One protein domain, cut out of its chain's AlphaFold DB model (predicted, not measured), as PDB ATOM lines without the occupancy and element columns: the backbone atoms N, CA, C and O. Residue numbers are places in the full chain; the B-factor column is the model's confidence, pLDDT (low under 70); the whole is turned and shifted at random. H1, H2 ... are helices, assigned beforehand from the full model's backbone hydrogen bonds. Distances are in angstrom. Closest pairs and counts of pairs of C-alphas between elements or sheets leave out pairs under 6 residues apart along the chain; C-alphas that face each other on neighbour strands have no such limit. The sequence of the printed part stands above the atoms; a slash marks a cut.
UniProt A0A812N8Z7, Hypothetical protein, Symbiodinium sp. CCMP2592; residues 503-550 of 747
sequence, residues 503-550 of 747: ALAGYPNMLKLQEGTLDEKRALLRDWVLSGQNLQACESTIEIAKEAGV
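This is residues 503 to 550 of the 747 residues of the protein "Hypothetical protein" of Symbiodinium sp. CCMP2592 (UniProt A0A812N8Z7). The longest helix, H4, is one side of a flat, open frame; the chain turns a corner between H3 and H4, and residues 543 to 550 of H4 stick out. H2 and H3 form a helical hairpin, with short H1 before it. The 48 printed residues hold four named helices, H1 to H4 in order, and no named strand: all helix. The whole is only just loose, close to compact, radius of gyration of the C-alphas 11.9 A, spans 36 by 22 by 10 A.

H4, residues 535 to 550, measures 22.6 A and ends at C-alpha 550 (-25.340, 44.400, 56.639). H3, residues 518 to 530, measures 18.4 A; H2, residues 508 to 515, 10.3 A. H1, residues 503 to 506, 6.0 A, begins at C-alpha 503 (-38.675, 38.763, 55.502).

H4 is apart from H1, H2 and H3. The hairpin H2 and H3 touch, H3 with residues 520 to 524 alone, closest C-alphas Leu 513 and Lys 521, 5.2 A, opposite ways at a shallow tilt of 34 degrees, only just short of steep. H1 and H2 only just touch, with 3 pairs of C-alphas within 8 A, only at the corner, closest C-alphas Leu 504 and Leu 511, 6.4 A. In H2, H3 and H4 every O i to N i+4 pair is within hydrogen-bond range; H1 is too short for one.

The farthest C-alphas, Asp 519 and Val 550, are 36.6 A apart. The printed part has no cut, and its three links are tight. Residues 534 to 550 have pLDDT under 70.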
ATOM      1  N   ALA A 503     -39.121  37.412  55.850       75.44
ATOM      2  CA  ALA A 503     -38.675  38.763  55.502       75.44
ATOM      3  C   ALA A 503     -39.770  39.613  54.825       75.44
ATOM      4  O   ALA A 503     -39.693  40.843  54.835       75.44
ATOM      5  N   LEU A 504     -40.826  38.980  54.293       74.62
ATOM      6  CA  LEU A 504     -41.981  39.655  53.692       74.62
ATOM      7  C   LEU A 504     -42.690  40.654  54.631       74.62
ATOM      8  O   LEU A 504     -43.358  41.564  54.147       74.62
ATOM      9  N   ALA A 505     -42.511  40.541  55.954       71.62
ATOM     10  CA  ALA A 505     -43.022  41.511  56.927       71.62
ATOM     11  C   ALA A 505     -42.459  42.938  56.730       71.62
ATOM     12  O   ALA A 505     -43.116  43.906  57.109       71.62
ATOM     13  N   GLY A 506     -41.283  43.084  56.106       79.69
ATOM     14  CA  GLY A 506     -40.731  44.384  55.700       79.69
ATOM     15  C   GLY A 506     -41.369  44.977  54.436       79.69
ATOM     16  O   GLY A 506     -41.134  46.141  54.124       79.69
ATOM     17  N   TYR A 507     -42.187  44.205  53.713       79.81
ATOM     18  CA  TYR A 507     -42.688  44.540  52.377       79.81
ATOM     19  C   TYR A 507     -44.225  44.439  52.326       79.81
ATOM     20  O   TYR A 507     -44.775  43.529  51.699       79.81
ATOM     21  N   PRO A 508     -44.961  45.382  52.952       79.12
ATOM     22  CA  PRO A 508     -46.417  45.293  53.109       79.12
ATOM     23  C   PRO A 508     -47.183  45.229  51.779       79.12
ATOM     24  O   PRO A 508     -48.254  44.628  51.712       79.12
ATOM     25  N   ASN A 509     -46.632  45.792  50.700       83.31
ATOM     26  CA  ASN A 509     -47.224  45.689  49.365       83.31
ATOM     27  C   ASN A 509     -47.061  44.281  48.761       83.31
ATOM     28  O   ASN A 509     -47.991  43.792  48.127       83.31
ATOM     29  N   MET A 510     -45.951  43.581  49.030       81.31
ATOM     30  CA  MET A 510     -45.794  42.172  48.642       81.31
ATOM     31  C   MET A 510     -46.754  41.266  49.416       81.31
ATOM     32  O   MET A 510     -47.365  40.378  48.823       81.31
ATOM     33  N   LEU A 511     -46.951  41.532  50.713       83.38
ATOM     34  CA  LEU A 511     -47.933  40.811  51.524       83.38
ATOM     35  C   LEU A 511     -49.359  41.003  50.975       83.38
ATOM     36  O   LEU A 511     -50.059  40.019  50.753       83.38
ATOM     37  N   LYS A 512     -49.758  42.239  50.634       84.62
ATOM     38  CA  LYS A 512     -51.035  42.519  49.942       84.62
ATOM     39  C   LYS A 512     -51.146  41.799  48.592       84.62
ATOM     40  O   LYS A 512     -52.191  41.224  48.293       84.62
ATOM     41  N   LEU A 513     -50.076  41.774  47.792       88.75
ATOM     42  CA  LEU A 513     -50.056  41.067  46.506       88.75
ATOM     43  C   LEU A 513     -50.229  39.545  46.676       88.75
ATOM     44  O   LEU A 513     -50.774  38.883  45.789       88.75
ATOM     45  N   GLN A 514     -49.817  38.982  47.814       82.19
ATOM     46  CA  GLN A 514     -49.927  37.556  48.118       82.19
ATOM     47  C   GLN A 514     -51.255  37.181  48.803       82.19
ATOM     48  O   GLN A 514     -51.946  36.284  48.315       82.19
ATOM     49  N   GLU A 515     -51.645  37.872  49.873       89.94
ATOM     50  CA  GLU A 515     -52.791  37.521  50.730       89.94
ATOM     51  C   GLU A 515     -54.106  38.223  50.354       89.94
ATOM     52  O   GLU A 515     -55.177  37.708  50.676       89.94
ATOM     53  N   GLY A 516     -54.040  39.370  49.670       91.44
ATOM     54  CA  GLY A 516     -55.206  40.213  49.386       91.44
ATOM     55  C   GLY A 516     -56.228  39.604  48.422       91.44
ATOM     56  O   GLY A 516     -55.980  38.599  47.744       91.44
ATOM     57  N   THR A 517     -57.396  40.237  48.316       94.25
ATOM     58  CA  THR A 517     -58.421  39.848  47.334       94.25
ATOM     59  C   THR A 517     -57.953  40.084  45.893       94.25
ATOM     60  O   THR A 517     -56.993  40.808  45.623       94.25
ATOM     61  N   LEU A 518     -58.628  39.462  44.919       90.88
ATOM     62  CA  LEU A 518     -58.255  39.584  43.503       90.88
ATOM     63  C   LEU A 518     -58.293  41.045  43.013       90.88
ATOM     64  O   LEU A 518     -57.485  41.433  42.170       90.88
ATOM     65  N   ASP A 519     -59.183  41.861  43.578       92.88
ATOM     66  CA  ASP A 519     -59.333  43.269  43.219       92.88
ATOM     67  C   ASP A 519     -58.391  44.195  44.004       92.88
ATOM     68  O   ASP A 519     -57.900  45.159  43.422       92.88
ATOM     69  N   GLU A 520     -57.998  43.851  45.239       91.75
ATOM     70  CA  GLU A 520     -56.854  44.485  45.924       91.75
ATOM     71  C   GLU A 520     -55.549  44.280  45.147       91.75
ATOM     72  O   GLU A 520     -54.793  45.228  44.948       91.75
ATOM     73  N   LYS A 521     -55.302  43.068  44.632       93.56
ATOM     74  CA  LYS A 521     -54.130  42.778  43.783       93.56
ATOM     75  C   LYS A 521     -54.157  43.601  42.493       93.56
ATOM     76  O   LYS A 521     -53.132  44.136  42.082       93.56
ATOM     77  N   ARG A 522     -55.333  43.755  41.870       88.81
ATOM     78  CA  ARG A 522     -55.536  44.621  40.691       88.81
ATOM     79  C   ARG A 522     -55.447  46.113  41.009       88.81
ATOM     80  O   ARG A 522     -55.137  46.885  40.108       88.81
ATOM     81  N   ALA A 523     -55.773  46.546  42.225       93.31
ATOM     82  CA  ALA A 523     -55.553  47.918  42.674       93.31
ATOM     83  C   ALA A 523     -54.051  48.168  42.846       93.31
ATOM     84  O   ALA A 523     -53.501  48.990  42.127       93.31
ATOM     85  N   LEU A 524     -53.366  47.346  43.648       93.31
ATOM     86  CA  LEU A 524     -51.925  47.448  43.897       93.31
ATOM     87  C   LEU A 524     -51.091  47.448  42.601       93.31
ATOM     88  O   LEU A 524     -50.194  48.267  42.442       93.31
ATOM     89  N   LEU A 525     -51.412  46.563  41.648       88.75
ATOM     90  CA  LEU A 525     -50.730  46.518  40.349       88.75
ATOM     91  C   LEU A 525     -51.019  47.748  39.473       88.75
ATOM     92  O   LEU A 525     -50.153  48.146  38.699       88.75
ATOM     93  N   ARG A 526     -52.201  48.371  39.588       92.38
ATOM     94  CA  ARG A 526     -52.487  49.652  38.917       92.38
ATOM     95  C   ARG A 526     -51.742  50.799  39.592       92.38
ATOM     96  O   ARG A 526     -51.141  51.594  38.882       92.38
ATOM     97  N   ASP A 527     -51.699  50.838  40.920       88.75
ATOM     98  CA  ASP A 527     -50.970  51.858  41.679       88.75
ATOM     99  C   ASP A 527     -49.458  51.794  41.397       88.75
ATOM    100  O   ASP A 527     -48.821  52.831  41.235       88.75
ATOM    101  N   TRP A 528     -48.873  50.599  41.250       89.12
ATOM    102  CA  TRP A 528     -47.475  50.425  40.823       89.12
ATOM    103  C   TRP A 528     -47.219  50.924  39.394       89.12
ATOM    104  O   TRP A 528     -46.251  51.647  39.163       89.12
ATOM    105  N   VAL A 529     -48.109  50.614  38.444       87.06
ATOM    106  CA  VAL A 529     -48.008  51.123  37.062       87.06
ATOM    107  C   VAL A 529     -48.183  52.649  37.003       87.06
ATOM    108  O   VAL A 529     -47.456  53.312  36.269       87.06
ATOM    109  N   LEU A 530     -49.100  53.218  37.792       84.69
ATOM    110  CA  LEU A 530     -49.380  54.661  37.828       84.69
ATOM    111  C   LEU A 530     -48.318  55.473  38.586       84.69
ATOM    112  O   LEU A 530     -48.067  56.619  38.231       84.69
ATOM    113  N   SER A 531     -47.684  54.896  39.611       83.38
ATOM    114  CA  SER A 531     -46.610  55.548  40.381       83.38
ATOM    115  C   SER A 531     -45.225  55.448  39.732       83.38
ATOM    116  O   SER A 531     -44.268  56.014  40.257       83.38
ATOM    117  N   GLY A 532     -45.090  54.719  38.618       80.56
ATOM    118  CA  GLY A 532     -43.803  54.481  37.955       80.56
ATOM    119  C   GLY A 532     -42.852  53.560  38.729       80.56
ATOM    120  O   GLY A 532     -41.714  53.367  38.299       80.56
ATOM    121  N   GLN A 533     -43.295  52.962  39.842       70.69
ATOM    122  CA  GLN A 533     -42.525  51.973  40.596       70.69
ATOM    123  C   GLN A 533     -42.510  50.641  39.836       70.69
ATOM    124  O   GLN A 533     -43.309  49.740  40.094       70.69
ATOM    125  N   ASN A 534     -41.602  50.520  38.863       69.44
ATOM    126  CA  ASN A 534     -41.343  49.243  38.207       69.44
ATOM    127  C   ASN A 534     -40.705  48.244  39.198       69.44
ATOM    128  O   ASN A 534     -40.202  48.620  40.259       69.44
ATOM    129  N   LEU A 535     -40.702  46.957  38.834       61.09
ATOM    130  CA  LEU A 535     -40.169  45.899  39.702       61.09
ATOM    131  C   LEU A 535     -38.710  46.175  40.117       61.09
ATOM    132  O   LEU A 535     -38.358  46.013  41.279       61.09
ATOM    133  N   GLN A 536     -37.912  46.686  39.179       65.00
ATOM    134  CA  GLN A 536     -36.493  47.006  39.335       65.00
ATOM    135  C   GLN A 536     -36.233  48.122  40.368       65.00
ATOM    136  O   GLN A 536     -35.229  48.081  41.071       65.00
ATOM    137  N   ALA A 537     -37.147  49.089  40.514       64.12
ATOM    138  CA  ALA A 537     -37.089  50.124  41.550       64.12
ATOM    139  C   ALA A 537     -37.455  49.574  42.942       64.12
ATOM    140  O   ALA A 537     -36.903  50.006  43.956       64.12
ATOM    141  N   CYS A 538     -38.351  48.583  43.012       57.84
ATOM    142  CA  CYS A 538     -38.566  47.827  44.247       57.84
ATOM    143  C   CYS A 538     -37.343  46.961  44.587       57.84
ATOM    144  O   CYS A 538     -36.949  46.906  45.749       57.84
ATOM    145  N   GLU A 539     -36.714  46.327  43.594       63.22
ATOM    146  CA  GLU A 539     -35.501  45.521  43.775       63.22
ATOM    147  C   GLU A 539     -34.301  46.356  44.229       63.22
ATOM    148  O   GLU A 539     -33.674  45.986  45.217       63.22
ATOM    149  N   SER A 540     -34.032  47.516  43.623       63.66
ATOM    150  CA  SER A 540     -32.958  48.406  44.088       63.66
ATOM    151  C   SER A 540     -33.218  48.933  45.503       63.66
ATOM    152  O   SER A 540     -32.297  49.004  46.313       63.66
ATOM    153  N   THR A 541     -34.479  49.203  45.861       60.22
ATOM    154  CA  THR A 541     -34.860  49.553  47.242       60.22
ATOM    155  C   THR A 541     -34.598  48.393  48.216       60.22
ATOM    156  O   THR A 541     -34.117  48.623  49.326       60.22
ATOM    157  N   ILE A 542     -34.859  47.142  47.810       56.16
ATOM    158  CA  ILE A 542     -34.529  45.928  48.581       56.16
ATOM    159  C   ILE A 542     -33.006  45.754  48.717       56.16
ATOM    160  O   ILE A 542     -32.533  45.344  49.777       56.16
ATOM    161  N   GLU A 543     -32.238  46.040  47.665       67.44
ATOM    162  CA  GLU A 543     -30.775  45.925  47.631       67.44
ATOM    163  C   GLU A 543     -30.119  46.941  48.578       67.44
ATOM    164  O   GLU A 543     -29.424  46.555  49.518       67.44
ATOM    165  N   ILE A 544     -30.462  48.225  48.427       62.06
ATOM    166  CA  ILE A 544     -29.995  49.330  49.281       62.06
ATOM    167  C   ILE A 544     -30.365  49.074  50.752       62.06
ATOM    168  O   ILE A 544     -29.560  49.318  51.652       62.06
ATOM    169  N   ALA A 545     -31.558  48.529  51.022       56.28
ATOM    170  CA  ALA A 545     -31.973  48.164  52.376       56.28
ATOM    171  C   ALA A 545     -31.145  47.009  52.978       56.28
ATOM    172  O   ALA A 545     -30.908  47.004  54.188       56.28
ATOM    173  N   LYS A 546     -30.669  46.052  52.165       60.59
ATOM    174  CA  LYS A 546     -29.735  45.008  52.624       60.59
ATOM    175  C   LYS A 546     -28.354  45.589  52.904       60.59
ATOM    176  O   LYS A 546     -27.818  45.335  53.976       60.59
ATOM    177  N   GLU A 547     -27.790  46.380  51.994       54.81
ATOM    178  CA  GLU A 547     -26.462  46.985  52.183       54.81
ATOM    179  C   GLU A 547     -26.416  47.879  53.429       54.81
ATOM    180  O   GLU A 547     -25.491  47.782  54.240       54.81
ATOM    181  N   ALA A 548     -27.463  48.682  53.643       54.25
ATOM    182  CA  ALA A 548     -27.627  49.490  54.847       54.25
ATOM    183  C   ALA A 548     -27.804  48.649  56.131       54.25
ATOM    184  O   ALA A 548     -27.434  49.108  57.211       54.25
ATOM    185  N   GLY A 549     -28.354  47.433  56.028       45.78
ATOM    186  CA  GLY A 549     -28.557  46.512  57.152       45.78
ATOM    187  C   GLY A 549     -27.372  45.586  57.466       45.78
ATOM    188  O   GLY A 549     -27.292  45.066  58.576       45.78
ATOM    189  N   VAL A 550     -26.449  45.373  56.521       47.38
ATOM    190  CA  VAL A 550     -25.340  44.400  56.639       47.38
ATOM    191  C   VAL A 550     -24.053  45.012  57.221       47.38
ATOM    192  O   VAL A 550     -23.145  44.279  57.615       47.38
TER     193      VAL A 550